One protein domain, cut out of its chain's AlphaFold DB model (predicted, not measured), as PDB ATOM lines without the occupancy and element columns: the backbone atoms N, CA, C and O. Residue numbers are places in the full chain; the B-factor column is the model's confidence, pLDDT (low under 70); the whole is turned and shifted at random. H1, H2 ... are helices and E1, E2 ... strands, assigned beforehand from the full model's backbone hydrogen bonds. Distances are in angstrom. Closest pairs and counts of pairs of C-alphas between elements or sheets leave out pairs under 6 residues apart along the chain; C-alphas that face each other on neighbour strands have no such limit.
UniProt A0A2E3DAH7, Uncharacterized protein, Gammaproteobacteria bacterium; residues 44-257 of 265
ATOM      1  N   SER A  44      -1.923  -9.696 -34.050       84.69
ATOM      2  CA  SER A  44      -3.299 -10.206 -33.998       84.69
ATOM      3  C   SER A  44      -4.291  -9.177 -33.451       84.69
ATOM      4  O   SER A  44      -5.406  -9.048 -33.956       84.69
ATOM      5  N   PHE A  45      -3.889  -8.405 -32.439       88.00
ATOM      6  CA  PHE A  45      -4.766  -7.415 -31.812       88.00
ATOM      7  C   PHE A  45      -5.063  -6.200 -32.718       88.00
ATOM      8  O   PHE A  45      -6.243  -5.897 -32.906       88.00
ATOM      9  N   PRO A  46      -4.069  -5.559 -33.372       92.25
ATOM     10  CA  PRO A  46      -4.346  -4.530 -34.377       92.25
ATOM     11  C   PRO A  46      -5.216  -5.038 -35.535       92.25
ATOM     12  O   PRO A  46      -6.160  -4.359 -35.941       92.25
ATOM     13  N   GLN A  47      -4.946  -6.246 -36.046       93.06
ATOM     14  CA  GLN A  47      -5.745  -6.845 -37.121       93.06
ATOM     15  C   GLN A  47      -7.194  -7.090 -36.697       93.06
ATOM     16  O   GLN A  47      -8.103  -6.880 -37.499       93.06
ATOM     17  N   LEU A  48      -7.423  -7.494 -35.444       93.81
ATOM     18  CA  LEU A  48      -8.773  -7.632 -34.915       93.81
ATOM     19  C   LEU A  48      -9.526  -6.300 -34.980       93.81
ATOM     20  O   LEU A  48     -10.649  -6.256 -35.479       93.81
ATOM     21  N   LEU A  49      -8.916  -5.222 -34.483       95.19
ATOM     22  CA  LEU A  49      -9.560  -3.910 -34.497       95.19
ATOM     23  C   LEU A  49      -9.821  -3.437 -35.929       95.19
ATOM     24  O   LEU A  49     -10.904  -2.935 -36.208       95.19
ATOM     25  N   SER A  50      -8.888  -3.679 -36.851       96.44
ATOM     26  CA  SER A  50      -9.079  -3.381 -38.274       96.44
ATOM     27  C   SER A  50     -10.317  -4.062 -38.861       96.44
ATOM     28  O   SER A  50     -11.101  -3.415 -39.548       96.44
ATOM     29  N   ILE A  51     -10.550  -5.338 -38.533       97.31
ATOM     30  CA  ILE A  51     -11.739  -6.081 -38.979       97.31
ATOM     31  C   ILE A  51     -13.025  -5.487 -38.399       97.31
ATOM     32  O   ILE A  51     -14.022  -5.371 -39.107       97.31
ATOM     33  N   PHE A  52     -13.038  -5.150 -37.109       97.62
ATOM     34  CA  PHE A  52     -14.265  -4.688 -36.460       97.62
ATOM     35  C   PHE A  52     -14.616  -3.242 -36.798       97.62
ATOM     36  O   PHE A  52     -15.797  -2.929 -36.931       97.62
ATOM     37  N   PHE A  53     -13.618  -2.381 -36.976       96.81
ATOM     38  CA  PHE A  53     -13.820  -0.963 -37.255       96.81
ATOM     39  C   PHE A  53     -13.716  -0.596 -38.740       96.81
ATOM     40  O   PHE A  53     -13.973   0.557 -39.066       96.81
ATOM     41  N   ASP A  54     -13.363  -1.543 -39.617       96.06
ATOM     42  CA  ASP A  54     -13.095  -1.313 -41.047       96.06
ATOM     43  C   ASP A  54     -12.069  -0.188 -41.274       96.06
ATOM     44  O   ASP A  54     -12.224   0.672 -42.137       96.06
ATOM     45  N   LYS A  55     -11.017  -0.188 -40.449       95.19
ATOM     46  CA  LYS A  55      -9.947   0.816 -40.452       95.19
ATOM     47  C   LYS A  55      -8.608   0.161 -40.735       95.19
ATOM     48  O   LYS A  55      -8.322  -0.928 -40.231       95.19
ATOM     49  N   ASP A  56      -7.764   0.845 -41.490       94.25
ATOM     50  CA  ASP A  56      -6.389   0.410 -41.693       94.25
ATOM     51  C   ASP A  56      -5.562   0.583 -40.418       94.25
ATOM     52  O   ASP A  56      -5.830   1.451 -39.584       94.25
ATOM     53  N   VAL A  57      -4.536  -0.253 -40.273       93.50
ATOM     54  CA  VAL A  57      -3.565  -0.153 -39.181       93.50
ATOM     55  C   VAL A  57      -2.307   0.512 -39.709       93.50
ATOM     56  O   VAL A  57      -1.712   0.044 -40.677       93.50
ATOM     57  N   LYS A  58      -1.885   1.575 -39.035       93.38
ATOM     58  CA  LYS A  58      -0.701   2.366 -39.357       93.38
ATOM     59  C   LYS A  58       0.191   2.529 -38.132       93.38
ATOM     60  O   LYS A  58      -0.192   2.263 -36.992       93.38
ATOM     61  N   THR A  59       1.413   2.958 -38.373       89.38
ATOM     62  CA  THR A  59       2.371   3.403 -37.367       89.38
ATOM     63  C   THR A  59       2.312   4.919 -37.222       89.38
ATOM     64  O   THR A  59       1.787   5.627 -38.077       89.38
ATOM     65  N   GLU A  60       2.871   5.450 -36.136       83.81
ATOM     66  CA  GLU A  60       2.904   6.900 -35.900       83.81
ATOM     67  C   GLU A  60       3.697   7.687 -36.966       83.81
ATOM     68  O   GLU A  60       3.509   8.895 -37.079       83.81
ATOM     69  N   ASN A  61       4.557   7.020 -37.744       83.88
ATOM     70  CA  ASN A  61       5.372   7.649 -38.787       83.88
ATOM     71  C   ASN A  61       4.712   7.635 -40.173       83.88
ATOM     72  O   ASN A  61       5.242   8.254 -41.097       83.88
ATOM     73  N   ASP A  62       3.602   6.917 -40.337       82.44
ATOM     74  CA  ASP A  62       2.891   6.869 -41.611       82.44
ATOM     75  C   ASP A  62       2.163   8.199 -41.883       82.44
ATOM     76  O   ASP A  62       1.857   8.939 -40.941       82.44
ATOM     77  N   PRO A  63       1.870   8.529 -43.160       72.50
ATOM     78  CA  PRO A  63       1.123   9.731 -43.511       72.50
ATOM     79  C   PRO A  63      -0.161   9.847 -42.690       72.50
ATOM     80  O   PRO A  63      -0.916   8.874 -42.575       72.50
ATOM     81  N   HIS A  64      -0.381  11.037 -42.119       67.88
ATOM     82  CA  HIS A  64      -1.453  11.260 -41.158       67.88
ATOM     83  C   HIS A  64      -2.804  10.959 -41.805       67.88
ATOM     84  O   HIS A  64      -3.219  11.611 -42.760       67.88
ATOM     85  N   ASP A  65      -3.466   9.947 -41.266       76.75
ATOM     86  CA  ASP A  65      -4.806   9.533 -41.630       76.75
ATOM     87  C   ASP A  65      -5.591   9.441 -40.331       76.75
ATOM     88  O   ASP A  65      -5.367   8.544 -39.514       76.75
ATOM     89  N   ASP A  66      -6.453  10.430 -40.115       77.94
ATOM     90  CA  ASP A  66      -7.222  10.574 -38.880       77.94
ATOM     91  C   ASP A  66      -8.225   9.434 -38.669       77.94
ATOM     92  O   ASP A  66      -8.714   9.244 -37.547       77.94
ATOM     93  N   GLU A  67      -8.489   8.653 -39.720       86.75
ATOM     94  CA  GLU A  67      -9.372   7.499 -39.692       86.75
ATOM     95  C   GLU A  67      -8.636   6.183 -39.405       86.75
ATOM     96  O   GLU A  67      -9.300   5.191 -39.107       86.75
ATOM     97  N   ALA A  68      -7.302   6.143 -39.427       93.50
ATOM     98  CA  ALA A  68      -6.544   4.915 -39.202       93.50
ATOM     99  C   ALA A  68      -6.386   4.552 -37.712       93.50
ATOM    100  O   ALA A  68      -6.420   5.393 -36.811       93.50
ATOM    101  N   ILE A  69      -6.148   3.265 -37.455       95.75
ATOM    102  CA  ILE A  69      -5.701   2.749 -36.161       95.75
ATOM    103  C   ILE A  69      -4.188   2.906 -36.067       95.75
ATOM    104  O   ILE A  69      -3.446   2.265 -36.805       95.75
ATOM    105  N   ILE A  70      -3.720   3.726 -35.128       95.19
ATOM    106  CA  ILE A  70      -2.301   4.025 -34.947       95.19
ATOM    107  C   ILE A  70      -1.702   3.149 -33.845       95.19
ATOM    108  O   ILE A  70      -2.115   3.226 -32.684       95.19
ATOM    109  N   LYS A  71      -0.692   2.348 -34.196       94.12
ATOM    110  CA  LYS A  71       0.099   1.539 -33.258       94.12
ATOM    111  C   LYS A  71       1.061   2.400 -32.441       94.12
ATOM    112  O   LYS A  71       1.702   3.306 -32.971       94.12
ATOM    113  N   GLU A  72       1.205   2.055 -31.163       92.19
ATOM    114  CA  GLU A  72       2.218   2.586 -30.236       92.19
ATOM    115  C   GLU A  72       2.235   4.125 -30.107       92.19
ATOM    116  O   GLU A  72       3.282   4.725 -29.816       92.19
ATOM    117  N   LYS A  73       1.068   4.763 -30.293       93.38
ATOM    118  CA  LYS A  73       0.904   6.220 -30.349       93.38
ATOM    119  C   LYS A  73       1.403   6.884 -29.071       93.38
ATOM    120  O   LYS A  73       0.931   6.588 -27.968       93.38
ATOM    121  N   LYS A  74       2.318   7.847 -29.203       94.88
ATOM    122  CA  LYS A  74       2.775   8.662 -28.075       94.88
ATOM    123  C   LYS A  74       1.747   9.743 -27.734       94.88
ATOM    124  O   LYS A  74       1.550  10.705 -28.473       94.88
ATOM    125  N   ILE A  75       1.142   9.634 -26.558       93.62
ATOM    126  CA  ILE A  75       0.183  10.608 -26.030       93.62
ATOM    127  C   ILE A  75       0.889  11.450 -24.975       93.62
ATOM    128  O   ILE A  75       1.266  10.971 -23.902       93.62
ATOM    129  N   SER A  76       1.121  12.716 -25.314       93.62
ATOM    130  CA  SER A  76       1.758  13.675 -24.413       93.62
ATOM    131  C   SER A  76       0.793  14.129 -23.325       93.62
ATOM    132  O   SER A  76      -0.409  14.232 -23.545       93.62
ATOM    133  N   HIS A  77       1.327  14.452 -22.154       90.50
ATOM    134  CA  HIS A  77       0.569  15.084 -21.086       90.50
ATOM    135  C   HIS A  77       1.484  15.942 -20.208       90.50
ATOM    136  O   HIS A  77       2.712  15.817 -20.248       90.50
ATOM    137  N   PHE A  78       0.885  16.831 -19.422       87.56
ATOM    138  CA  PHE A  78       1.610  17.769 -18.575       87.56
ATOM    139  C   PHE A  78       1.367  17.466 -17.096       87.56
ATOM    140  O   PHE A  78       0.218  17.402 -16.654       87.56
ATOM    141  N   TYR A  79       2.446  17.279 -16.336       80.75
ATOM    142  CA  TYR A  79       2.399  17.174 -14.880       80.75
ATOM    143  C   TYR A  79       2.528  18.575 -14.292       80.75
ATOM    144  O   TYR A  79       3.625  19.135 -14.288       80.75
ATOM    145  N   LYS A  80       1.410  19.130 -13.807       79.50
ATOM    146  CA  LYS A  80       1.375  20.487 -13.250       79.50
ATOM    147  C   LYS A  80       2.284  20.623 -12.030       79.50
ATOM    148  O   LYS A  80       3.034  21.587 -11.974       79.50
ATOM    149  N   GLU A  81       2.279  19.654 -11.109       80.62
ATOM    150  CA  GLU A  81       3.068  19.752  -9.870       80.62
ATOM    151  C   GLU A  81       4.579  19.746 -10.136       80.62
ATOM    152  O   GLU A  81       5.346  20.386  -9.427       80.62
ATOM    153  N   ALA A  82       5.007  19.034 -11.179       81.62
ATOM    154  CA  ALA A  82       6.415  18.888 -11.537       81.62
ATOM    155  C   ALA A  82       6.853  19.820 -12.681       81.62
ATOM    156  O   ALA A  82       7.971  19.670 -13.171       81.62
ATOM    157  N   ASN A  83       5.971  20.717 -13.145       88.25
ATOM    158  CA  ASN A  83       6.183  21.622 -14.280       88.25
ATOM    159  C   ASN A  83       6.877  20.946 -15.484       88.25
ATOM    160  O   ASN A  83       7.804  21.492 -16.082       88.25
ATOM    161  N   ARG A  84       6.472  19.710 -15.814       89.56
ATOM    162  CA  ARG A  84       7.148  18.890 -16.833       89.56
ATOM    163  C   ARG A  84       6.178  18.230 -17.797       89.56
ATOM    164  O   ARG A  84       5.128  17.711 -17.410       89.56
ATOM    165  N   LYS A  85       6.588  18.173 -19.064       90.06
ATOM    166  CA  LYS A  85       5.922  17.380 -20.098       90.06
ATOM    167  C   LYS A  85       6.417  15.938 -20.034       90.06
ATOM    168  O   LYS A  85       7.613  15.685 -19.936       90.06
ATOM    169  N   SER A  86       5.489  14.998 -20.110       92.31
ATOM    170  CA  SER A  86       5.775  13.572 -20.238       92.31
ATOM    171  C   SER A  86       4.849  12.961 -21.286       92.31
ATOM    172  O   SER A  86       4.065  13.658 -21.935       92.31
ATOM    173  N   SER A  87       4.946  11.655 -21.486       93.81
ATOM    174  CA  SER A  87       4.094  10.928 -22.416       93.81
ATOM    175  C   SER A  87       3.918   9.480 -22.002       93.81
ATOM    176  O   SER A  87       4.874   8.848 -21.548       93.81
ATOM    177  N   PHE A  88       2.747   8.934 -22.294       95.75
ATOM    178  CA  PHE A  88       2.521   7.495 -22.317       95.75
ATOM    179  C   PHE A  88       2.393   7.023 -23.765       95.75
ATOM    180  O   PHE A  88       1.901   7.760 -24.615       95.75
ATOM    181  N   ARG A  89       2.842   5.800 -24.049       94.19
ATOM    182  CA  ARG A  89       2.520   5.123 -25.311       94.19
ATOM    183  C   ARG A  89       1.218   4.364 -25.130       94.19
ATOM    184  O   ARG A  89       1.105   3.655 -24.130       94.19
ATOM    185  N   ALA A  90       0.274   4.562 -26.040       94.69
ATOM    186  CA  ALA A  90      -0.921   3.743 -26.180       94.69
ATOM    187  C   ALA A  90      -0.644   2.609 -27.170       94.69
ATOM    188  O   ALA A  90      -0.003   2.873 -28.184       94.69
ATOM    189  N   ASP A  91      -1.108   1.387 -26.905       93.69
ATOM    190  CA  ASP A  91      -0.849   0.265 -27.823       93.69
ATOM    191  C   ASP A  91      -1.534   0.500 -29.172       93.69
ATOM    192  O   ASP A  91      -0.903   0.367 -30.223       93.69
ATOM    193  N   LEU A  92      -2.810   0.896 -29.138       95.31
ATOM    194  CA  LEU A  92      -3.621   1.221 -30.310       95.31
ATOM    195  C   LEU A  92      -4.463   2.461 -30.019       95.31
ATOM    196  O   LEU A  92      -5.167   2.502 -29.013       95.31
ATOM    197  N   PHE A  93      -4.406   3.460 -30.900       96.56
ATOM    198  CA  PHE A  93      -5.153   4.713 -30.786       96.56
ATOM    199  C   PHE A  93      -5.901   5.023 -32.083       96.56
ATOM    200  O   PHE A  93      -5.317   4.914 -33.157       96.56
ATOM    201  N   PHE A  94      -7.157   5.452 -31.992       96.12
ATOM    202  CA  PHE A  94      -7.924   5.942 -33.142       96.12
ATOM    203  C   PHE A  94      -9.098   6.816 -32.711       96.12
ATOM    204  O   PHE A  94      -9.519   6.805 -31.551       96.12
ATOM    205  N   ASN A  95      -9.647   7.556 -33.671       95.12
ATOM    206  CA  ASN A  95     -10.916   8.247 -33.505       95.12
ATOM    207  C   ASN A  95     -12.068   7.366 -34.011       95.12
ATOM    208  O   ASN A  95     -11.977   6.749 -35.076       95.12
ATOM    209  N   PHE A  96     -13.163   7.331 -33.254       94.69
ATOM    210  CA  PHE A  96     -14.406   6.670 -33.644       94.69
ATOM    211  C   PHE A  96     -15.597   7.508 -33.183       94.69
ATOM    212  O   PHE A  96     -15.727   7.775 -31.992       94.69
ATOM    213  N   GLU A  97     -16.440   7.965 -34.112       90.44
ATOM    214  CA  GLU A  97     -17.642   8.765 -33.811       90.44
ATOM    215  C   GLU A  97     -17.372   9.939 -32.841       90.44
ATOM    216  O   GLU A  97     -18.067  10.131 -31.845       90.44
ATOM    217  N   LYS A  98     -16.327  10.734 -33.124       92.25
ATOM    218  CA  LYS A  98     -15.843  11.869 -32.298       92.25
ATOM    219  C   LYS A  98     -15.231  11.490 -30.939       92.25
ATOM    220  O   LYS A  98     -14.843  12.381 -30.184       92.25
ATOM    221  N   ARG A  99     -15.103  10.201 -30.625       95.06
ATOM    222  CA  ARG A  99     -14.453   9.692 -29.408       95.06
ATOM    223  C   ARG A  99     -12.999   9.346 -29.702       95.06
ATOM    224  O   ARG A  99     -12.690   8.817 -30.768       95.06
ATOM    225  N   LYS A 100     -12.112   9.612 -28.741       96.38
ATOM    226  CA  LYS A 100     -10.710   9.177 -28.789       96.38
ATOM    227  C   LYS A 100     -10.593   7.857 -28.054       96.38
ATOM    228  O   LYS A 100     -10.788   7.813 -26.840       96.38
ATOM    229  N   ILE A 101     -10.280   6.800 -28.784       97.25
ATOM    230  CA  ILE A 101     -10.269   5.442 -28.259       97.25
ATOM    231  C   ILE A 101      -8.834   4.950 -28.169       97.25
ATOM    232  O   ILE A 101      -8.051   5.077 -29.110       97.25
ATOM    233  N   VAL A 102      -8.510   4.364 -27.024       97.19
ATOM    234  CA  VAL A 102      -7.304   3.581 -26.809       97.19
ATOM    235  C   VAL A 102      -7.699   2.147 -26.496       97.19
ATOM    236  O   VAL A 102      -8.506   1.901 -25.601       97.19
ATOM    237  N   PHE A 103      -7.083   1.202 -27.200       95.62
ATOM    238  CA  PHE A 103      -7.095  -0.205 -26.823       95.62
ATOM    239  C   PHE A 103      -5.718  -0.615 -26.306       95.62
ATOM    240  O   PHE A 103      -4.706  -0.288 -26.919       95.62
ATOM    241  N   GLU A 104      -5.692  -1.336 -25.188       93.62
ATOM    242  CA  GLU A 104      -4.477  -1.815 -24.516       93.62
ATOM    243  C   GLU A 104      -4.536  -3.325 -24.331       93.62
ATOM    244  O   GLU A 104      -5.584  -3.864 -23.961       93.62
ATOM    245  N   TYR A 105      -3.408  -4.001 -24.519       91.56
ATOM    246  CA  TYR A 105      -3.282  -5.405 -24.157       91.56
ATOM    247  C   TYR A 105      -2.627  -5.548 -22.779       91.56
ATOM    248  O   TYR A 105      -1.463  -5.199 -22.584       91.56
ATOM    249  N   ASN A 106      -3.356  -6.123 -21.820       90.75
ATOM    250  CA  ASN A 106      -2.842  -6.317 -20.466       90.75
ATOM    251  C   ASN A 106      -2.226  -7.710 -20.322       90.75
ATOM    252  O   ASN A 106      -2.917  -8.690 -20.032       90.75
ATOM    253  N   GLY A 107      -0.903  -7.780 -20.463       91.06
ATOM    254  CA  GLY A 107      -0.105  -8.948 -20.085       91.06
ATOM    255  C   GLY A 107      -0.132  -9.255 -18.577       91.06
ATOM    256  O   GLY A 107      -0.614  -8.472 -17.759       91.06
ATOM    257  N   TRP A 108       0.464 -10.381 -18.180       91.75
ATOM    258  CA  TRP A 108       0.496 -10.826 -16.778       91.75
ATOM    259  C   TRP A 108       1.116  -9.807 -15.805       91.75
ATOM    260  O   TRP A 108       0.643  -9.667 -14.681       91.75
ATOM    261  N   HIS A 109       2.110  -9.033 -16.242       92.94
ATOM    262  CA  HIS A 109       2.795  -8.043 -15.404       92.94
ATOM    263  C   HIS A 109       1.885  -6.898 -14.926       92.94
ATOM    264  O   HIS A 109       2.179  -6.269 -13.913       92.94
ATOM    265  N   HIS A 110       0.746  -6.670 -15.589       94.06
ATOM    266  CA  HIS A 110      -0.285  -5.722 -15.141       94.06
ATOM    267  C   HIS A 110      -1.060  -6.203 -13.899       94.06
ATOM    268  O   HIS A 110      -1.896  -5.472 -13.367       94.06
ATOM    269  N   TYR A 111      -0.787  -7.426 -13.434       96.75
ATOM    270  CA  TYR A 111      -1.419  -8.050 -12.272       96.75
ATOM    271  C   TYR A 111      -0.413  -8.445 -11.179       96.75
ATOM    272  O   TYR A 111      -0.820  -8.729 -10.054       96.75
ATOM    273  N   THR A 112       0.888  -8.467 -11.483       96.31
ATOM    274  CA  THR A 112       1.933  -8.974 -10.574       96.31
ATOM    275  C   THR A 112       2.908  -7.898 -10.086       96.31
ATOM    276  O   THR A 112       3.690  -8.170  -9.183       96.31
ATOM    277  N   ASP A 113       2.907  -6.695 -10.668       96.44
ATOM    278  CA  ASP A 113       3.892  -5.645 -10.371       96.44
ATOM    279  C   ASP A 113       3.219  -4.345  -9.899       96.44
ATOM    280  O   ASP A 113       2.454  -3.707 -10.628       96.44
ATOM    281  N   HIS A 114       3.548  -3.923  -8.674       95.38
ATOM    282  CA  HIS A 114       3.044  -2.692  -8.065       95.38
ATOM    283  C   HIS A 114       3.358  -1.438  -8.891       95.38
ATOM    284  O   HIS A 114       2.487  -0.583  -9.057       95.38
ATOM    285  N   PHE A 115       4.571  -1.326  -9.436       95.06
ATOM    286  CA  PHE A 115       4.990  -0.160 -10.213       95.06
ATOM    287  C   PHE A 115       4.296  -0.106 -11.572       95.06
ATOM    288  O   PHE A 115       4.000   0.981 -12.074       95.06
ATOM    289  N   LYS A 116       4.005  -1.267 -12.173       93.62
ATOM    290  CA  LYS A 116       3.201  -1.333 -13.401       93.62
ATOM    291  C   LYS A 116       1.771  -0.884 -13.139       93.62
ATOM    292  O   LYS A 116       1.283  -0.035 -13.875       93.62
ATOM    293  N   MET A 117       1.150  -1.358 -12.059       93.94
ATOM    294  CA  MET A 117      -0.207  -0.942 -11.700       93.94
ATOM    295  C   MET A 117      -0.305   0.559 -11.395       93.94
ATOM    296  O   MET A 117      -1.234   1.210 -11.861       93.94
ATOM    297  N   ASP A 118       0.659   1.124 -10.664       94.81
ATOM    298  CA  ASP A 118       0.731   2.576 -10.434       94.81
ATOM    299  C   ASP A 118       0.884   3.358 -11.750       94.81
ATOM    300  O   ASP A 118       0.213   4.365 -11.990       94.81
ATOM    301  N   ARG A 119       1.751   2.879 -12.651       93.81
ATOM    302  CA  ARG A 119       1.924   3.488 -13.973       93.81
ATOM    303  C   ARG A 119       0.630   3.445 -14.788       93.81
ATOM    304  O   ARG A 119       0.335   4.430 -15.465       93.81
ATOM    305  N   ASP A 120      -0.115   2.345 -14.739       94.44
ATOM    306  CA  ASP A 120      -1.389   2.197 -15.447       94.44
ATOM    307  C   ASP A 120      -2.456   3.153 -14.905       94.44
ATOM    308  O   ASP A 120      -3.193   3.747 -15.690       94.44
ATOM    309  N   GLU A 121      -2.507   3.370 -13.588       94.88
ATOM    310  CA  GLU A 121      -3.397   4.361 -12.968       94.88
ATOM    311  C   GLU A 121      -3.049   5.781 -13.416       94.88
ATOM    312  O   GLU A 121      -3.910   6.497 -13.923       94.88
ATOM    313  N   ARG A 122      -1.765   6.158 -13.368       94.12
ATOM    314  CA  ARG A 122      -1.319   7.466 -13.875       94.12
ATOM    315  C   ARG A 122      -1.606   7.647 -15.364       94.12
ATOM    316  O   ARG A 122      -1.947   8.752 -15.792       94.12
ATOM    317  N   LYS A 123      -1.464   6.583 -16.162       95.12
ATOM    318  CA  LYS A 123      -1.807   6.587 -17.590       95.12
ATOM    319  C   LYS A 123      -3.306   6.790 -17.786       95.12
ATOM    320  O   LYS A 123      -3.691   7.651 -18.578       95.12
ATOM    321  N   LYS A 124      -4.138   6.065 -17.035       95.19
ATOM    322  CA  LYS A 124      -5.596   6.201 -17.057       95.19
ATOM    323  C   LYS A 124      -6.026   7.626 -16.726       95.19
ATOM    324  O   LYS A 124      -6.746   8.227 -17.518       95.19
ATOM    325  N   ASP A 125      -5.509   8.200 -15.647       94.25
ATOM    326  CA  ASP A 125      -5.830   9.570 -15.240       94.25
ATOM    327  C   ASP A 125      -5.407  10.598 -16.299       94.25
ATOM    328  O   ASP A 125      -6.140  11.541 -16.605       94.25
ATOM    329  N   ALA A 126      -4.218  10.429 -16.887       94.19
ATOM    330  CA  ALA A 126      -3.712  11.321 -17.928       94.19
ATOM    331  C   ALA A 126      -4.550  11.267 -19.217       94.19
ATOM    332  O   ALA A 126      -4.688  12.288 -19.894       94.19
ATOM    333  N   PHE A 127      -5.085  10.096 -19.561       95.75
ATOM    334  CA  PHE A 127      -5.918   9.891 -20.747       95.75
ATOM    335  C   PHE A 127      -7.346  10.391 -20.505       95.75
ATOM    336  O   PHE A 127      -7.880  11.126 -21.335       95.75
ATOM    337  N   GLN A 128      -7.917  10.123 -19.329       94.88
ATOM    338  CA  GLN A 128      -9.232  10.635 -18.936       94.88
ATOM    339  C   GLN A 128      -9.281  12.168 -18.937       94.88
ATOM    340  O   GLN A 128     -10.216  12.746 -19.481       94.88
ATOM    341  N   LYS A 129      -8.235  12.845 -18.438       94.44
ATOM    342  CA  LYS A 129      -8.107  14.319 -18.501       94.44
ATOM    343  C   LYS A 129      -8.102  14.885 -19.928       94.44
ATOM    344  O   LYS A 129      -8.281  16.085 -20.105       94.44
ATOM    345  N   GLN A 130      -7.868  14.045 -20.933       95.00
ATOM    346  CA  GLN A 130      -7.858  14.399 -22.354       95.00
ATOM    347  C   GLN A 130      -9.078  13.845 -23.109       95.00
ATOM    348  O   GLN A 130      -9.085  13.871 -24.342       95.00
ATOM    349  N   ASN A 131     -10.098  13.363 -22.384       97.00
ATOM    350  CA  ASN A 131     -11.293  12.707 -22.923       97.00
ATOM    351  C   ASN A 131     -10.957  11.507 -23.825       97.00
ATOM    352  O   ASN A 131     -11.561  11.318 -24.878       97.00
ATOM    353  N   ILE A 132      -9.947  10.729 -23.428       97.50
ATOM    354  CA  ILE A 132      -9.550   9.492 -24.102       97.50
ATOM    355  C   ILE A 132     -10.093   8.310 -23.303       97.50
ATOM    356  O   ILE A 132      -9.831   8.179 -22.105       97.50
ATOM    357  N   GLU A 133     -10.829   7.440 -23.981       97.19
ATOM    358  CA  GLU A 133     -11.416   6.237 -23.407       97.19
ATOM    359  C   GLU A 133     -10.470   5.052 -23.581       97.19
ATOM    360  O   GLU A 133      -9.920   4.848 -24.662       97.19
ATOM    361  N   ILE A 134     -10.278   4.263 -22.522       96.19
ATOM    362  CA  ILE A 134      -9.369   3.110 -22.532       96.19
ATOM    363  C   ILE A 134     -10.176   1.823 -22.427       96.19
ATOM    364  O   ILE A 134     -10.920   1.629 -21.464       96.19
ATOM    365  N   TYR A 135      -9.939   0.914 -23.366       95.06
ATOM    366  CA  TYR A 135     -10.448  -0.448 -23.366       95.06
ATOM    367  C   TYR A 135      -9.283  -1.428 -23.256       95.06
ATOM    368  O   TYR A 135      -8.370  -1.429 -24.076       95.06
ATOM    369  N   THR A 136      -9.294  -2.272 -22.229       92.50
ATOM    370  CA  THR A 136      -8.216  -3.238 -21.985       92.50
ATOM    371  C   THR A 136      -8.634  -4.639 -22.407       92.50
ATOM    372  O   THR A 136      -9.744  -5.064 -22.085       92.50
ATOM    373  N   PHE A 137      -7.728  -5.380 -23.042       92.56
ATOM    374  CA  PHE A 137      -7.879  -6.796 -23.358       92.56
ATOM    375  C   PHE A 137      -6.875  -7.624 -22.535       92.56
ATOM    376  O   PHE A 137      -5.682  -7.622 -22.839       92.56
ATOM    377  N   PRO A 138      -7.313  -8.285 -21.449       93.12
ATOM    378  CA  PRO A 138      -6.444  -9.115 -20.618       93.12
ATOM    379  C   PRO A 138      -5.925 -10.379 -21.308       93.12
ATOM    380  O   PRO A 138      -6.646 -11.025 -22.063       93.12
ATOM    381  N   TYR A 139      -4.708 -10.794 -20.952       91.44
ATOM    382  CA  TYR A 139      -4.033 -11.974 -21.516       91.44
ATOM    383  C   TYR A 139      -4.734 -13.319 -21.275       91.44
ATOM    384  O   TYR A 139      -4.424 -14.301 -21.944       91.44
ATOM    385  N   TYR A 140      -5.640 -13.384 -20.298       92.75
ATOM    386  CA  TYR A 140      -6.424 -14.582 -19.995       92.75
ATOM    387  C   TYR A 140      -7.712 -14.670 -20.829       92.75
ATOM    388  O   TYR A 140      -8.468 -15.626 -20.677       92.75
ATOM    389  N   LEU A 141      -8.012 -13.683 -21.681       92.94
ATOM    390  CA  LEU A 141      -9.189 -13.711 -22.547       92.94
ATOM    391  C   LEU A 141      -8.887 -14.313 -23.917       92.94
ATOM    392  O   LEU A 141      -7.792 -14.189 -24.456       92.94
ATOM    393  N   GLN A 142      -9.924 -14.903 -24.501       92.00
ATOM    394  CA  GLN A 142     -10.010 -15.257 -25.914       92.00
ATOM    395  C   GLN A 142     -11.256 -14.584 -26.493       92.00
ATOM    396  O   GLN A 142     -12.178 -14.230 -25.754       92.00
ATOM    397  N   LEU A 143     -11.286 -14.357 -27.805       92.75
ATOM    398  CA  LEU A 143     -12.386 -13.649 -28.461       92.75
ATOM    399  C   LEU A 143     -13.552 -14.597 -28.780       92.75
ATOM    400  O   LEU A 143     -13.884 -14.838 -29.944       92.75
ATOM    401  N   THR A 144     -14.198 -15.110 -27.741       94.94
ATOM    402  CA  THR A 144     -15.507 -15.757 -27.880       94.94
ATOM    403  C   THR A 144     -16.541 -14.735 -28.378       94.94
ATOM    404  O   THR A 144     -16.364 -13.520 -28.248       94.94
ATOM    405  N   LYS A 145     -17.631 -15.183 -28.991       95.88
ATOM    406  CA  LYS A 145     -18.649 -14.362 -29.645       95.88
ATOM    407  C   LYS A 145     -19.358 -13.463 -28.659       95.88
ATOM    408  O   LYS A 145     -19.690 -12.330 -28.996       95.88
ATOM    409  N   ASP A 146     -19.610 -13.935 -27.447       96.19
ATOM    410  CA  ASP A 146     -20.202 -13.116 -26.394       96.19
ATOM    411  C   ASP A 146     -19.230 -12.038 -25.890       96.19
ATOM    412  O   ASP A 146     -19.654 -10.897 -25.707       96.19
ATOM    413  N   ILE A 147     -17.931 -12.336 -25.783       95.81
ATOM    414  CA  ILE A 147     -16.883 -11.338 -25.522       95.81
ATOM    415  C   ILE A 147     -16.787 -10.343 -26.687       95.81
ATOM    416  O   ILE A 147     -16.747  -9.136 -26.456       95.81
ATOM    417  N   ALA A 148     -16.834 -10.800 -27.941       96.31
ATOM    418  CA  ALA A 148     -16.839  -9.930 -29.117       96.31
ATOM    419  C   ALA A 148     -18.076  -9.019 -29.151       96.31
ATOM    420  O   ALA A 148     -17.963  -7.824 -29.423       96.31
ATOM    421  N   LYS A 149     -19.261  -9.545 -28.823       97.50
ATOM    422  CA  LYS A 149     -20.492  -8.753 -28.683       97.50
ATOM    423  C   LYS A 149     -20.362  -7.748 -27.541       97.50
ATOM    424  O   LYS A 149     -20.712  -6.581 -27.713       97.50
ATOM    425  N   TYR A 150     -19.826  -8.162 -26.398       96.00
ATOM    426  CA  TYR A 150     -19.577  -7.270 -25.271       96.00
ATOM    427  C   TYR A 150     -18.617  -6.130 -25.636       96.00
ATOM    428  O   TYR A 150     -18.894  -4.981 -25.311       96.00
ATOM    429  N   LEU A 151     -17.526  -6.414 -26.347       94.69
ATOM    430  CA  LEU A 151     -16.537  -5.404 -26.717       94.69
ATOM    431  C   LEU A 151     -17.026  -4.505 -27.853       94.69
ATOM    432  O   LEU A 151     -17.018  -3.288 -27.697       94.69
ATOM    433  N   PHE A 152     -17.478  -5.082 -28.967       96.88
ATOM    434  CA  PHE A 152     -17.710  -4.355 -30.219       96.88
ATOM    435  C   PHE A 152     -19.173  -4.004 -30.476       96.88
ATOM    436  O   PHE A 152     -19.451  -2.961 -31.063       96.88
ATOM    437  N   LYS A 153     -20.130  -4.824 -30.018       96.25
ATOM    438  CA  LYS A 153     -21.558  -4.497 -30.161       96.25
ATOM    439  C   LYS A 153     -21.980  -3.471 -29.119       96.25
ATOM    440  O   LYS A 153     -22.519  -2.433 -29.474       96.25
ATOM    441  N   LYS A 154     -21.725  -3.756 -27.839       93.94
ATOM    442  CA  LYS A 154     -22.213  -2.933 -26.722       93.94
ATOM    443  C   LYS A 154     -21.575  -1.541 -26.686       93.94
ATOM    444  O   LYS A 154     -22.281  -0.581 -26.409       93.94
ATOM    445  N   ASN A 155     -20.270  -1.431 -26.948       92.62
ATOM    446  CA  ASN A 155     -19.546  -0.159 -26.789       92.62
ATOM    447  C   ASN A 155     -19.468   0.689 -28.066       92.62
ATOM    448  O   ASN A 155     -19.215   1.892 -27.971       92.62
ATOM    449  N   PHE A 156     -19.638   0.069 -29.241       96.06
ATOM    450  CA  PHE A 156     -19.387   0.720 -30.534       96.06
ATOM    451  C   PHE A 156     -20.437   0.416 -31.612       96.06
ATOM    452  O   PHE A 156     -20.426   1.058 -32.649       96.06
ATOM    453  N   GLY A 157     -21.323  -0.570 -31.425       97.19
ATOM    454  CA  GLY A 157     -22.312  -0.945 -32.443       97.19
ATOM    455  C   GLY A 157     -21.738  -1.590 -33.714       97.19
ATOM    456  O   GLY A 157     -22.490  -1.823 -34.653       97.19
ATOM    457  N   VAL A 158     -20.443  -1.931 -33.753       97.56
ATOM    458  CA  VAL A 158     -19.747  -2.369 -34.985       97.56
ATOM    459  C   VAL A 158     -19.672  -3.888 -35.176       97.56
ATOM    460  O   VAL A 158     -19.099  -4.374 -36.150       97.56
ATOM    461  N   PHE A 159     -20.228  -4.670 -34.249       98.31
ATOM    462  CA  PHE A 159     -20.256  -6.128 -34.368       98.31
ATOM    463  C   PHE A 159     -21.219  -6.585 -35.474       98.31
ATOM    464  O   PHE A 159     -22.411  -6.281 -35.425       98.31
ATOM    465  N   SER A 160     -20.733  -7.439 -36.374       98.25
ATOM    466  CA  SER A 160     -21.555  -8.275 -37.253       98.25
ATOM    467  C   SER A 160     -21.064  -9.725 -37.214       98.25
ATOM    468  O   SER A 160     -19.905  -9.992 -36.886       98.25
ATOM    469  N   GLU A 161     -21.941 -10.678 -37.545       97.88
ATOM    470  CA  GLU A 161     -21.557 -12.096 -37.624       97.88
ATOM    471  C   GLU A 161     -20.497 -12.328 -38.720       97.88
ATOM    472  O   GLU A 161     -19.591 -13.134 -38.535       97.88
ATOM    473  N   GLU A 162     -20.537 -11.557 -39.811       98.12
ATOM    474  CA  GLU A 162     -19.526 -11.584 -40.877       98.12
ATOM    475  C   GLU A 162     -18.148 -11.124 -40.381       98.12
ATOM    476  O   GLU A 162     -17.150 -11.816 -40.588       98.12
ATOM    477  N   LYS A 163     -18.082  -9.998 -39.656       98.25
ATOM    478  CA  LYS A 163     -16.834  -9.502 -39.053       98.25
ATOM    479  C   LYS A 163     -16.273 -10.492 -38.042       98.25
ATOM    480  O   LYS A 163     -15.067 -10.733 -38.018       98.25
ATOM    481  N   TYR A 164     -17.142 -11.102 -37.237       97.75
ATOM    482  CA  TYR A 164     -16.721 -12.124 -36.289       97.75
ATOM    483  C   TYR A 164     -16.158 -13.364 -36.994       97.75
ATOM    484  O   TYR A 164     -15.073 -13.819 -36.636       97.75
ATOM    485  N   LYS A 165     -16.820 -13.856 -38.048       97.31
ATOM    486  CA  LYS A 165     -16.314 -14.963 -38.870       97.31
ATOM    487  C   LYS A 165     -14.953 -14.633 -39.495       97.31
ATOM    488  O   LYS A 165     -14.014 -15.410 -39.360       97.31
ATOM    489  N   LYS A 166     -14.804 -13.439 -40.077       97.06
ATOM    490  CA  LYS A 166     -13.526 -12.956 -40.625       97.06
ATOM    491  C   LYS A 166     -12.424 -12.899 -39.562       97.06
ATOM    492  O   LYS A 166     -11.269 -13.195 -39.858       97.06
ATOM    493  N   ALA A 167     -12.759 -12.533 -38.323       94.88
ATOM    494  CA  ALA A 167     -11.816 -12.544 -37.208       94.88
ATOM    495  C   ALA A 167     -11.395 -13.970 -36.812       94.88
ATOM    496  O   ALA A 167     -10.207 -14.195 -36.586       94.88
ATOM    497  N   LEU A 168     -12.323 -14.931 -36.775       93.00
ATOM    498  CA  LEU A 168     -12.002 -16.345 -36.539       93.00
ATOM    499  C   LEU A 168     -11.025 -16.880 -37.592       93.00
ATOM    500  O   LEU A 168      -9.959 -17.387 -37.247       93.00
ATOM    501  N   GLU A 169     -11.333 -16.673 -38.869       92.38
ATOM    502  CA  GLU A 169     -10.505 -17.150 -39.978       92.38
ATOM    503  C   GLU A 169      -9.124 -16.485 -39.987       92.38
ATOM    504  O   GLU A 169      -8.101 -17.155 -40.130       92.38
ATOM    505  N   LYS A 170      -9.068 -15.160 -39.808       90.81
ATOM    506  CA  LYS A 170      -7.814 -14.411 -39.946       90.81
ATOM    507  C   LYS A 170      -6.903 -14.537 -38.729       90.81
ATOM    508  O   LYS A 170      -5.690 -14.649 -38.897       90.81
ATOM    509  N   ILE A 171      -7.470 -14.498 -37.526       89.25
ATOM    510  CA  ILE A 171      -6.689 -14.468 -36.286       89.25
ATOM    511  C   ILE A 171      -6.440 -15.875 -35.751       89.25
ATOM    512  O   ILE A 171      -5.310 -16.213 -35.411       89.25
ATOM    513  N   TYR A 172      -7.485 -16.698 -35.701       85.94
ATOM    514  CA  TYR A 172      -7.428 -18.027 -35.095       85.94
ATOM    515  C   TYR A 172      -7.215 -19.141 -36.117       85.94
ATOM    516  O   TYR A 172      -6.832 -20.242 -35.731       85.94
ATOM    517  N   ARG A 173      -7.414 -18.859 -37.414       89.44
ATOM    518  CA  ARG A 173      -7.300 -19.835 -38.510       89.44
ATOM    519  C   ARG A 173      -8.257 -21.015 -38.339       89.44
ATOM    520  O   ARG A 173      -7.900 -22.152 -38.636       89.44
ATOM    521  N   VAL A 174      -9.466 -20.720 -37.864       88.69
ATOM    522  CA  VAL A 174     -10.558 -21.685 -37.689       88.69
ATOM    523  C   VAL A 174     -11.840 -21.159 -38.324       88.69
ATOM    524  O   VAL A 174     -12.025 -19.949 -38.455       88.69
ATOM    525  N   GLU A 175     -12.740 -22.071 -38.683       89.00
ATOM    526  CA  GLU A 175     -14.066 -21.728 -39.211       89.00
ATOM    527  C   GLU A 175     -15.104 -21.610 -38.092       89.00
ATOM    528  O   GLU A 175     -15.977 -20.739 -38.135       89.00
ATOM    529  N   ASN A 176     -14.999 -22.469 -37.070       88.25
ATOM    530  CA  ASN A 176     -15.934 -22.498 -35.955       88.25
ATOM    531  C   ASN A 176     -15.282 -21.986 -34.680       88.25
ATOM    532  O   ASN A 176     -14.212 -22.424 -34.267       88.25
ATOM    533  N   GLU A 177     -16.002 -21.118 -33.983       89.12
ATOM    534  CA  GLU A 177     -15.597 -20.599 -32.682       89.12
ATOM    535  C   GLU A 177     -15.319 -21.711 -31.657       89.12
ATOM    536  O   GLU A 177     -14.417 -21.590 -30.842       89.12
ATOM    537  N   THR A 178     -16.024 -22.841 -31.706       88.50
ATOM    538  CA  THR A 178     -15.782 -23.955 -30.773       88.50
ATOM    539  C   THR A 178     -14.374 -24.552 -30.881       88.50
ATOM    540  O   THR A 178     -14.001 -25.381 -30.047       88.50
ATOM    541  N   GLU A 179     -13.622 -24.167 -31.916       87.62
ATOM    542  CA  GLU A 179     -12.252 -24.590 -32.183       87.62
ATOM    543  C   GLU A 179     -11.182 -23.652 -31.600       87.62
ATOM    544  O   GLU A 179      -9.996 -23.982 -31.660       87.62
ATOM    545  N   ILE A 180     -11.565 -22.517 -30.997       89.19
ATOM    546  CA  ILE A 180     -10.623 -21.655 -30.270       89.19
ATOM    547  C   ILE A 180     -10.448 -22.115 -28.815       89.19
ATOM    548  O   ILE A 180     -11.240 -22.895 -28.270       89.19
ATOM    549  N   LEU A 181      -9.388 -21.623 -28.169       90.31
ATOM    550  CA  LEU A 181      -9.234 -21.752 -26.720       90.31
ATOM    551  C   LEU A 181     -10.314 -20.941 -25.996       90.31
ATOM    552  O   LEU A 181     -10.693 -19.858 -26.433       90.31
ATOM    553  N   ALA A 182     -10.771 -21.445 -24.858       92.50
ATOM    554  CA  ALA A 182     -11.570 -20.664 -23.922       92.50
ATOM    555  C   ALA A 182     -10.749 -19.490 -23.341       92.50
ATOM    556  O   ALA A 182      -9.520 -19.511 -23.370       92.50
ATOM    557  N   PRO A 183     -11.372 -18.472 -22.727       95.00
ATOM    558  CA  PRO A 183     -10.712 -17.664 -21.717       95.00
ATOM    559  C   PRO A 183     -10.168 -18.567 -20.603       95.00
ATOM    560  O   PRO A 183     -10.880 -19.403 -20.038       95.00
ATOM    561  N   GLY A 184      -8.894 -18.392 -20.282       93.69
ATOM    562  CA  GLY A 184      -8.178 -19.274 -19.380       93.69
ATOM    563  C   GLY A 184      -6.693 -18.960 -19.296       93.69
ATOM    564  O   GLY A 184      -6.149 -18.128 -20.021       93.69
ATOM    565  N   TRP A 185      -6.020 -19.670 -18.397       89.75
ATOM    566  CA  TRP A 185      -4.582 -19.548 -18.166       89.75
ATOM    567  C   TRP A 185      -3.820 -20.622 -18.936       89.75
ATOM    568  O   TRP A 185      -3.060 -21.378 -18.357       89.75
ATOM    569  N   HIS A 186      -4.028 -20.721 -20.247       83.25
ATOM    570  CA  HIS A 186      -3.462 -21.799 -21.063       83.25
ATOM    571  C   HIS A 186      -1.933 -21.740 -21.156       83.25
ATOM    572  O   HIS A 186      -1.369 -20.789 -21.690       83.25
ATOM    573  N   THR A 187      -1.257 -22.783 -20.668       74.19
ATOM    574  CA  THR A 187       0.210 -23.007 -20.676       74.19
ATOM    575  C   THR A 187       1.069 -21.938 -19.996       74.19
ATOM    576  O   THR A 187       2.297 -22.024 -20.000       74.19
ATOM    577  N   THR A 188       0.455 -20.927 -19.378       83.25
ATOM    578  CA  THR A 188       1.188 -19.867 -18.683       83.25
ATOM    579  C   THR A 188       1.569 -20.309 -17.276       83.25
ATOM    580  O   THR A 188       0.774 -20.911 -16.554       83.25
ATOM    581  N   ARG A 189       2.787 -19.950 -16.865       85.38
ATOM    582  CA  ARG A 189       3.238 -20.059 -15.470       85.38
ATOM    583  C   ARG A 189       2.766 -18.895 -14.605       85.38
ATOM    584  O   ARG A 189       2.874 -18.980 -13.393       85.38
ATOM    585  N   ASN A 190       2.279 -17.821 -15.227       90.06
ATOM    586  CA  ASN A 190       1.762 -16.648 -14.533       90.06
ATOM    587  C   ASN A 190       0.269 -16.847 -14.295       90.06
ATOM    588  O   ASN A 190      -0.553 -16.461 -15.127       90.06
ATOM    589  N   THR A 191      -0.061 -17.517 -13.200       94.44
ATOM    590  CA  THR A 191      -1.433 -17.792 -12.765       94.44
ATOM    591  C   THR A 191      -1.859 -16.758 -11.714       94.44
ATOM    592  O   THR A 191      -1.037 -15.938 -11.284       94.44
ATOM    593  N   PRO A 192      -3.123 -16.764 -11.254       97.25
ATOM    594  CA  PRO A 192      -3.550 -15.914 -10.144       97.25
ATOM    595  C   PRO A 192      -2.721 -16.069  -8.862       97.25
ATOM    596  O   PRO A 192      -2.644 -15.113  -8.098       97.25
ATOM    597  N   ALA A 193      -2.049 -17.204  -8.634       96.56
ATOM    598  CA  ALA A 193      -1.110 -17.345  -7.515       96.56
ATOM    599  C   ALA A 193       0.029 -16.311  -7.536       96.56
ATOM    600  O   ALA A 193       0.542 -15.937  -6.487       96.56
ATOM    601  N   ASN A 194       0.428 -15.826  -8.717       95.44
ATOM    602  CA  ASN A 194       1.491 -14.829  -8.853       95.44
ATOM    603  C   ASN A 194       0.999 -13.386  -8.683       95.44
ATOM    604  O   ASN A 194       1.807 -12.457  -8.726       95.44
ATOM    605  N   PHE A 195      -0.312 -13.166  -8.574       97.12
ATOM    606  CA  PHE A 195      -0.869 -11.820  -8.579       97.12
ATOM    607  C   PHE A 195      -0.674 -11.156  -7.220       97.12
ATOM    608  O   PHE A 195      -0.898 -11.752  -6.168       97.12
ATOM    609  N   ILE A 196      -0.331  -9.870  -7.245       96.44
ATOM    610  CA  ILE A 196      -0.336  -9.055  -6.029       96.44
ATOM    611  C   ILE A 196      -1.786  -8.783  -5.594       96.44
ATOM    612  O   ILE A 196      -2.695  -8.836  -6.430       96.44
ATOM    613  N   PRO A 197      -2.051  -8.416  -4.324       96.12
ATOM    614  CA  PRO A 197      -3.418  -8.215  -3.834       96.12
ATOM    615  C   PRO A 197      -4.253  -7.252  -4.690       96.12
ATOM    616  O   PRO A 197      -5.437  -7.479  -4.942       96.12
ATOM    617  N   LYS A 198      -3.627  -6.184  -5.199       96.00
ATOM    618  CA  LYS A 198      -4.277  -5.225  -6.101       96.00
ATOM    619  C   LYS A 198      -4.593  -5.839  -7.475       96.00
ATOM    620  O   LYS A 198      -5.632  -5.528  -8.051       96.00
ATOM    621  N   GLY A 199      -3.745  -6.743  -7.966       97.06
ATOM    622  CA  GLY A 199      -3.950  -7.497  -9.203       97.06
ATOM    623  C   GLY A 199      -5.117  -8.478  -9.115       97.06
ATOM    624  O   GLY A 199      -5.922  -8.542 -10.040       97.06
ATOM    625  N   ILE A 200      -5.285  -9.163  -7.978       97.88
ATOM    626  CA  ILE A 200      -6.468 -10.003  -7.714       97.88
ATOM    627  C   ILE A 200      -7.754  -9.169  -7.770       97.88
ATOM    628  O   ILE A 200      -8.688  -9.523  -8.488       97.88
ATOM    629  N   LYS A 201      -7.784  -8.016  -7.089       97.00
ATOM    630  CA  LYS A 201      -8.936  -7.099  -7.131       97.00
ATOM    631  C   LYS A 201      -9.238  -6.622  -8.554       97.00
ATOM    632  O   LYS A 201     -10.396  -6.586  -8.958       97.00
ATOM    633  N   LYS A 202      -8.199  -6.286  -9.325       96.69
ATOM    634  CA  LYS A 202      -8.327  -5.898 -10.736       96.69
ATOM    635  C   LYS A 202      -8.956  -7.015 -11.573       96.69
ATOM    636  O   LYS A 202      -9.938  -6.739 -12.252       96.69
ATOM    637  N   LEU A 203      -8.451  -8.249 -11.479       97.31
ATOM    638  CA  LEU A 203      -9.015  -9.419 -12.167       97.31
ATOM    639  C   LEU A 203     -10.507  -9.592 -11.849       97.31
ATOM    640  O   LEU A 203     -11.322  -9.707 -12.759       97.31
ATOM    641  N   ILE A 204     -10.871  -9.591 -10.564       97.50
ATOM    642  CA  ILE A 204     -12.259  -9.800 -10.132       97.50
ATOM    643  C   ILE A 204     -13.173  -8.699 -10.690       97.50
ATOM    644  O   ILE A 204     -14.230  -9.006 -11.241       97.50
ATOM    645  N   ASN A 205     -12.751  -7.434 -10.608       96.25
ATOM    646  CA  ASN A 205     -13.521  -6.301 -11.121       96.25
ATOM    647  C   ASN A 205     -13.676  -6.336 -12.648       96.25
ATOM    648  O   ASN A 205     -14.755  -6.043 -13.160       96.25
ATOM    649  N   GLU A 206     -12.619  -6.704 -13.376       95.50
ATOM    650  CA  GLU A 206     -12.661  -6.864 -14.833       95.50
ATOM    651  C   GLU A 206     -13.661  -7.946 -15.238       95.50
ATOM    652  O   GLU A 206     -14.545  -7.689 -16.054       95.50
ATOM    653  N   VAL A 207     -13.573  -9.129 -14.623       96.50
ATOM    654  CA  VAL A 207     -14.453 -10.261 -14.940       96.50
ATOM    655  C   VAL A 207     -15.901  -9.982 -14.535       96.50
ATOM    656  O   VAL A 207     -16.816 -10.426 -15.224       96.50
ATOM    657  N   HIS A 208     -16.145  -9.218 -13.466       94.38
ATOM    658  CA  HIS A 208     -17.506  -8.858 -13.066       94.38
ATOM    659  C   HIS A 208     -18.256  -8.072 -14.158       94.38
ATOM    660  O   HIS A 208     -19.457  -8.272 -14.334       94.38
ATOM    661  N   GLY A 209     -17.561  -7.212 -14.910       91.50
ATOM    662  CA  GLY A 209     -18.164  -6.435 -15.997       91.50
ATOM    663  C   GLY A 209     -18.404  -7.221 -17.293       91.50
ATOM    664  O   GLY A 209     -19.088  -6.717 -18.184       91.50
ATOM    665  N   MET A 210     -17.845  -8.426 -17.414       94.75
ATOM    666  CA  MET A 210     -17.845  -9.243 -18.631       94.75
ATOM    667  C   MET A 210     -19.079 -10.162 -18.732       94.75
ATOM    668  O   MET A 210     -19.845 -10.289 -17.772       94.75
ATOM    669  N   PRO A 211     -19.310 -10.815 -19.891       95.81
ATOM    670  CA  PRO A 211     -20.325 -11.859 -20.010       95.81
ATOM    671  C   PRO A 211     -20.207 -12.931 -18.917       95.81
ATOM    672  O   PRO A 211     -19.108 -13.302 -18.506       95.81
ATOM    673  N   LYS A 212     -21.350 -13.480 -18.475       94.31
ATOM    674  CA  LYS A 212     -21.396 -14.523 -17.430       94.31
ATOM    675  C   LYS A 212     -20.496 -15.717 -17.777       94.31
ATOM    676  O   LYS A 212     -19.816 -16.237 -16.888       94.31
ATOM    677  N   SER A 213     -20.461 -16.101 -19.056       95.88
ATOM    678  CA  SER A 213     -19.667 -17.235 -19.530       95.88
ATOM    679  C   SER A 213     -18.171 -17.047 -19.253       95.88
ATOM    680  O   SER A 213     -17.487 -18.017 -18.937       95.88
ATOM    681  N   THR A 214     -17.658 -15.808 -19.284       96.31
ATOM    682  CA  THR A 214     -16.241 -15.517 -19.053       96.31
ATOM    683  C   THR A 214     -15.805 -16.032 -17.686       96.31
ATOM    684  O   THR A 214     -14.786 -16.710 -17.574       96.31
ATOM    685  N   LYS A 215     -16.600 -15.787 -16.637       96.88
ATOM    686  CA  LYS A 215     -16.283 -16.276 -15.289       96.88
ATOM    687  C   LYS A 215     -16.353 -17.803 -15.210       96.88
ATOM    688  O   LYS A 215     -15.464 -18.414 -14.620       96.88
ATOM    689  N   SER A 216     -17.366 -18.419 -15.827       96.94
ATOM    690  CA  SER A 216     -17.500 -19.880 -15.917       96.94
ATOM    691  C   SER A 216     -16.260 -20.520 -16.557       96.94
ATOM    692  O   SER A 216     -15.687 -21.450 -15.988       96.94
ATOM    693  N   GLN A 217     -15.803 -19.975 -17.686       96.94
ATOM    694  CA  GLN A 217     -14.643 -20.459 -18.438       96.94
ATOM    695  C   GLN A 217     -13.332 -20.280 -17.655       96.94
ATOM    696  O   GLN A 217     -12.569 -21.235 -17.506       96.94
ATOM    697  N   LEU A 218     -13.115 -19.109 -17.046       97.12
ATOM    698  CA  LEU A 218     -11.921 -18.830 -16.239       97.12
ATOM    699  C   LEU A 218     -11.824 -19.730 -14.999       97.12
ATOM    700  O   LEU A 218     -10.773 -20.325 -14.741       97.12
ATOM    701  N   VAL A 219     -12.918 -19.885 -14.246       97.06
ATOM    702  CA  VAL A 219     -12.952 -20.766 -13.067       97.06
ATOM    703  C   VAL A 219     -12.764 -22.226 -13.479       97.06
ATOM    704  O   VAL A 219     -12.044 -22.966 -12.805       97.06
ATOM    705  N   HIS A 220     -13.359 -22.654 -14.597       96.12
ATOM    706  CA  HIS A 220     -13.138 -23.998 -15.127       96.12
ATOM    707  C   HIS A 220     -11.666 -24.225 -15.504       96.12
ATOM    708  O   HIS A 220     -11.079 -25.224 -15.087       96.12
ATOM    709  N   SER A 221     -11.040 -23.270 -16.203       94.81
ATOM    710  CA  SER A 221      -9.619 -23.325 -16.557       94.81
ATOM    711  C   SER A 221      -8.725 -23.496 -15.325       94.81
ATOM    712  O   SER A 221      -7.806 -24.316 -15.353       94.81
ATOM    713  N   LEU A 222      -8.986 -22.763 -14.239       95.31
ATOM    714  CA  LEU A 222      -8.209 -22.877 -13.000       95.31
ATOM    715  C   LEU A 222      -8.428 -24.222 -12.302       95.31
ATOM    716  O   LEU A 222      -7.462 -24.835 -11.852       95.31
ATOM    717  N   LYS A 223      -9.666 -24.733 -12.269       94.25
ATOM    718  CA  LYS A 223      -9.966 -26.068 -11.722       94.25
ATOM    719  C   LYS A 223      -9.217 -27.171 -12.476       94.25
ATOM    720  O   LYS A 223      -8.687 -28.084 -11.845       94.25
ATOM    721  N   LEU A 224      -9.110 -27.066 -13.801       91.56
ATOM    722  CA  LEU A 224      -8.314 -27.994 -14.612       91.56
ATOM    723  C   LEU A 224      -6.813 -27.910 -14.293       91.56
ATOM    724  O   LEU A 224      -6.155 -28.945 -14.191       91.56
ATOM    725  N   TYR A 225      -6.280 -26.700 -14.107       90.25
ATOM    726  CA  TYR A 225      -4.896 -26.481 -13.674       90.25
ATOM    727  C   TYR A 225      -4.626 -27.101 -12.298       90.25
ATOM    728  O   TYR A 225      -3.660 -27.841 -12.126       90.25
ATOM    729  N   MET A 226      -5.503 -26.851 -11.325       91.56
ATOM    730  CA  MET A 226      -5.399 -27.409  -9.975       91.56
ATOM    731  C   MET A 226      -5.447 -28.940  -9.981       91.56
ATOM    732  O   MET A 226      -4.651 -29.577  -9.300       91.56
ATOM    733  N   ALA A 227      -6.330 -29.544 -10.780       90.94
ATOM    734  CA  ALA A 227      -6.419 -30.999 -10.897       90.94
ATOM    735  C   ALA A 227      -5.134 -31.633 -11.462       90.94
ATOM    736  O   ALA A 227      -4.821 -32.779 -11.149       90.94
ATOM    737  N   ARG A 228      -4.381 -30.890 -12.281       87.50
ATOM    738  CA  ARG A 228      -3.132 -31.351 -12.907       87.50
ATOM    739  C   ARG A 228      -1.869 -30.939 -12.161       87.50
ATOM    740  O   ARG A 228      -0.794 -31.439 -12.476       87.50
ATOM    741  N   SER A 229      -1.974 -30.071 -11.158       86.56
ATOM    742  CA  SER A 229      -0.814 -29.600 -10.395       86.56
ATOM    743  C   SER A 229      -0.279 -30.635  -9.395       86.56
ATOM    744  O   SER A 229       0.688 -30.347  -8.690       86.56
ATOM    745  N   ASN A 230      -0.879 -31.832  -9.314       86.94
ATOM    746  CA  ASN A 230      -0.510 -32.902  -8.379       86.94
ATOM    747  C   ASN A 230      -0.428 -32.401  -6.923       86.94
ATOM    748  O   ASN A 230       0.541 -32.661  -6.214       86.94
ATOM    749  N   GLY A 231      -1.433 -31.623  -6.503       87.31
ATOM    750  CA  GLY A 231      -1.526 -31.051  -5.156       87.31
ATOM    751  C   GLY A 231      -0.802 -29.714  -4.965       87.31
ATOM    752  O   GLY A 231      -0.914 -29.110  -3.903       87.31
ATOM    753  N   ARG A 232      -0.105 -29.188  -5.981       90.62
ATOM    754  CA  ARG A 232       0.592 -27.886  -5.920       90.62
ATOM    755  C   ARG A 232      -0.331 -26.719  -6.279       90.62
ATOM    756  O   ARG A 232      -0.037 -25.916  -7.159       90.62
ATOM    757  N   THR A 233      -1.494 -26.639  -5.638       93.12
ATOM    758  CA  THR A 233      -2.514 -25.611  -5.922       93.12
ATOM    759  C   THR A 233      -2.053 -24.191  -5.586       93.12
ATOM    760  O   THR A 233      -2.469 -23.263  -6.275       93.12
ATOM    761  N   HIS A 234      -1.129 -24.033  -4.633       93.69
ATOM    762  CA  HIS A 234      -0.470 -22.762  -4.293       93.69
ATOM    763  C   HIS A 234       0.302 -22.130  -5.468       93.69
ATOM    764  O   HIS A 234       0.636 -20.953  -5.426       93.69
ATOM    765  N   MET A 235       0.588 -22.889  -6.535       92.81
ATOM    766  CA  MET A 235       1.184 -22.367  -7.775       92.81
ATOM    767  C   MET A 235       0.139 -21.879  -8.793       92.81
ATOM    768  O   MET A 235       0.498 -21.404  -9.869       92.81
ATOM    769  N   ILE A 236      -1.152 -22.049  -8.501       94.69
ATOM    770  CA  ILE A 236      -2.264 -21.807  -9.431       94.69
ATOM    771  C   ILE A 236      -3.183 -20.702  -8.912       94.69
ATOM    772  O   ILE A 236      -3.552 -19.797  -9.657       94.69
ATOM    773  N   VAL A 237      -3.554 -20.771  -7.637       96.31
ATOM    774  CA  VAL A 237      -4.465 -19.826  -6.984       96.31
ATOM    775  C   VAL A 237      -3.789 -19.202  -5.760       96.31
ATOM    776  O   VAL A 237      -2.946 -19.862  -5.150       96.31
ATOM    777  N   PRO A 238      -4.110 -17.945  -5.407       96.44
ATOM    778  CA  PRO A 238      -3.573 -17.316  -4.205       96.44
ATOM    779  C   PRO A 238      -4.045 -18.049  -2.944       96.44
ATOM    780  O   PRO A 238      -5.190 -18.491  -2.865       96.44
ATOM    781  N   GLU A 239      -3.175 -18.135  -1.942       92.81
ATOM    782  CA  GLU A 239      -3.526 -18.675  -0.629       92.81
ATOM    783  C   GLU A 239      -4.182 -17.596   0.247       92.81
ATOM    784  O   GLU A 239      -3.812 -16.421   0.188       92.81
ATOM    785  N   ASN A 240      -5.138 -18.001   1.091       92.62
ATOM    786  CA  ASN A 240      -5.791 -17.145   2.092       92.62
ATOM    787  C   ASN A 240      -6.429 -15.861   1.517       92.62
ATOM    788  O   ASN A 240      -6.323 -14.785   2.112       92.62
ATOM    789  N   ASN A 241      -7.097 -15.954   0.362       96.44
ATOM    790  CA  ASN A 241      -7.747 -14.814  -0.286       96.44
ATOM    791  C   ASN A 241      -9.260 -15.038  -0.438       96.44
ATOM    792  O   ASN A 241      -9.715 -15.609  -1.424       96.44
ATOM    793  N   ILE A 242     -10.037 -14.507   0.511       96.38
ATOM    794  CA  ILE A 242     -11.495 -14.698   0.567       96.38
ATOM    795  C   ILE A 242     -12.228 -14.214  -0.694       96.38
ATOM    796  O   ILE A 242     -13.178 -14.851  -1.149       96.38
ATOM    797  N   ASP A 243     -11.778 -13.110  -1.297       96.38
ATOM    798  CA  ASP A 243     -12.382 -12.569  -2.518       96.38
ATOM    799  C   ASP A 243     -12.174 -13.532  -3.695       96.38
ATOM    800  O   ASP A 243     -13.078 -13.757  -4.504       96.38
ATOM    801  N   PHE A 244     -10.988 -14.139  -3.774       97.44
ATOM    802  CA  PHE A 244     -10.666 -15.123  -4.795       97.44
ATOM    803  C   PHE A 244     -11.338 -16.478  -4.538       97.44
ATOM    804  O   PHE A 244     -11.805 -17.117  -5.480       97.44
ATOM    805  N   ASP A 245     -11.480 -16.895  -3.282       97.00
ATOM    806  CA  ASP A 245     -12.245 -18.093  -2.924       97.00
ATOM    807  C   ASP A 245     -13.711 -17.945  -3.365       97.00
ATOM    808  O   ASP A 245     -14.277 -18.821  -4.024       97.00
ATOM    809  N   ASN A 246     -14.305 -16.773  -3.121       97.06
ATOM    810  CA  ASN A 246     -15.637 -16.422  -3.620       97.06
ATOM    811  C   ASN A 246     -15.702 -16.400  -5.155       97.06
ATOM    812  O   ASN A 246     -16.704 -16.810  -5.751       97.06
ATOM    813  N   PHE A 247     -14.637 -15.948  -5.821       97.06
ATOM    814  CA  PHE A 247     -14.523 -16.026  -7.275       97.06
ATOM    815  C   PHE A 247     -14.555 -17.486  -7.765       97.06
ATOM    816  O   PHE A 247     -15.317 -17.794  -8.685       97.06
ATOM    817  N   MET A 248     -13.810 -18.388  -7.116       97.12
ATOM    818  CA  MET A 248     -13.706 -19.817  -7.457       97.12
ATOM    819  C   MET A 248     -14.971 -20.633  -7.149       97.12
ATOM    820  O   MET A 248     -15.239 -21.639  -7.820       97.12
ATOM    821  N   ASN A 249     -15.780 -20.176  -6.191       96.38
ATOM    822  CA  ASN A 249     -17.077 -20.763  -5.830       96.38
ATOM    823  C   ASN A 249     -18.197 -20.466  -6.841       96.38
ATOM    824  O   ASN A 249     -19.337 -20.895  -6.655       96.38
ATOM    825  N   HIS A 250     -17.894 -19.764  -7.934       95.50
ATOM    826  CA  HIS A 250     -18.840 -19.543  -9.023       95.50
ATOM    827  C   HIS A 250     -19.397 -20.861  -9.573       95.50
ATOM    828  O   HIS A 250     -18.649 -21.780  -9.932       95.50
ATOM    829  N   LYS A 251     -20.726 -20.927  -9.681       94.31
ATOM    830  CA  LYS A 251     -21.415 -22.044 -10.321       94.31
ATOM    831  C   LYS A 251     -21.175 -21.981 -11.828       94.31
ATOM    832  O   LYS A 251     -21.605 -21.044 -12.494       94.31
ATOM    833  N   ILE A 252     -20.487 -22.993 -12.342       94.31
ATOM    834  CA  ILE A 252     -20.205 -23.145 -13.769       94.31
ATOM    835  C   ILE A 252     -21.440 -23.738 -14.451       94.31
ATOM    836  O   ILE A 252     -21.914 -24.797 -14.039       94.31
ATOM    837  N   GLU A 253     -21.928 -23.073 -15.495       91.25
ATOM    838  CA  GLU A 253     -22.954 -23.624 -16.386       91.25
ATOM    839  C   GLU A 253     -22.265 -24.408 -17.513       91.25
ATOM    840  O   GLU A 253     -21.213 -24.000 -18.009       91.25
ATOM    841  N   LYS A 254     -22.814 -25.562 -17.904       88.81
ATOM    842  CA  LYS A 254     -22.152 -26.463 -18.871       88.81
ATOM    843  C   LYS A 254     -22.112 -25.869 -20.274       88.81
ATOM    844  O   LYS A 254     -21.174 -26.117 -21.026       88.81
ATOM    845  N   GLU A 255     -23.123 -25.082 -20.600       90.69
ATOM    846  CA  GLU A 255     -23.308 -24.421 -21.884       90.69
ATOM    847  C   GLU A 255     -22.193 -23.397 -22.151       90.69
ATOM    848  O   GLU A 255     -21.869 -23.143 -23.305       90.69
ATOM    849  N   ASP A 256     -21.554 -22.879 -21.093       91.31
ATOM    850  CA  ASP A 256     -20.435 -21.933 -21.177       91.31
ATOM    851  C   ASP A 256     -19.090 -22.613 -21.522       91.31
ATOM    852  O   ASP A 256     -18.089 -21.926 -21.719       91.31
ATOM    853  N   LEU A 257     -19.015 -23.951 -21.544       91.19
ATOM    854  CA  LEU A 257     -17.758 -24.712 -21.666       91.19
ATOM    855  C   LEU A 257     -17.533 -25.328 -23.055       91.19
ATOM    856  O   LEU A 257     -16.728 -26.248 -23.215       91.19
TER     857      LEU A 257
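Overview. This is residues 44 to 257 of the 265 residues of an uncharacterized protein of Gammaproteobacteria bacterium (UniProt A0A2E3DAH7). A strongly twisted five-stranded sheet has H1 on one face and H3 on the other, with H5 packed on H1 and the hairpin E3 and E4 reaching out beside H3. Toward the other end H6, H7, H8 and H9 form a loose helical cluster, from which residues 227 to 232 stick out. The printed part has 214 residues, in the order H1 E1 E2 E3 E4 E5 E6 H2 H3 E7 H4 H5 H6 H7 H8 H9; the large sheet is mixed, ordered E1 E2 E5 E6 E7, and the class is mixed, helices and strands. The whole is compact, with a radius of gyration of the C-alphas of 18.6 A, but flat in outline, 54 by 48 by 25 A.

Along the chain. H1, residues 44 to 53, begins at C-alpha 44 (-3.299, -10.206, -33.998). E1 is residues 57 to 59, E2 69 to 71, E3 74 to 79, E4 84 to 89, E5 92 to 96 and E6 99 to 106, 21.7 A long. H2 is residues 109 to 112, H3 114 to 128, 21.1 A, and E7 132 to 138, 19.2 A. H4 is residues 145 to 156, H5 161 to 172, H6 197 to 208, H7 212 to 228, 25.2 A, and H8 242 to 248. H9, residues 254 to 257, ends at C-alpha 257 (-17.758, -24.712, -21.666).

Arrangement. E1 and E2 are parallel (N 58 to O 69, 2.8 A). E2 and E5 are antiparallel (N 70 to O 93, 2.8 A). E5 and E6 are an antiparallel hairpin (N 96 to O 99, 2.9 A). E6 and E7 are parallel (N 102 to O 133, 2.8 A), and with H2 and H3 make a strand-helix-strand unit, two parallel neighbours joined through helices, with a right-handed crossover. H1 runs along the strands over E5 at a height over the sheet of 8.6 A; H3, on the opposite face, has a height of 7.4 A and lies over none of them. H3, the sheet E1 E2 E5 E6 E7 and H1 form three layers, a sheet with helices on both of its faces. H5 touches H1, C-alphas of Ser 44 and Ile 171 at 5.9 A, at a shallow tilt of 14 degrees, opposite ways. E3 and E4 are a hairpin (N 77 to O 86, 2.9 A). H6, the hub, touches H2, C-alphas of Gly 199 and Tyr 111 at 4.0 A, and H8, Ile 204 and Phe 247 at 7.2 A. H9 touches H7, C-alphas of Asp 256 and Ser 213 at 5.0 A. H4 only just grazes the sheet, with residues 151 to 156. Every O i to N i+4 pair is within hydrogen-bond range in H1, H3, H5, H6, H7 and H8; H4 has 5 of 8.

Size, cuts and confidence. The C-alphas farthest apart, Pro 63 and Gly 231, are 56.0 A apart. The printed part has no cut. H5 to H6 and H7 to H8 are long links. Only residue 64 is under 70 in pLDDT.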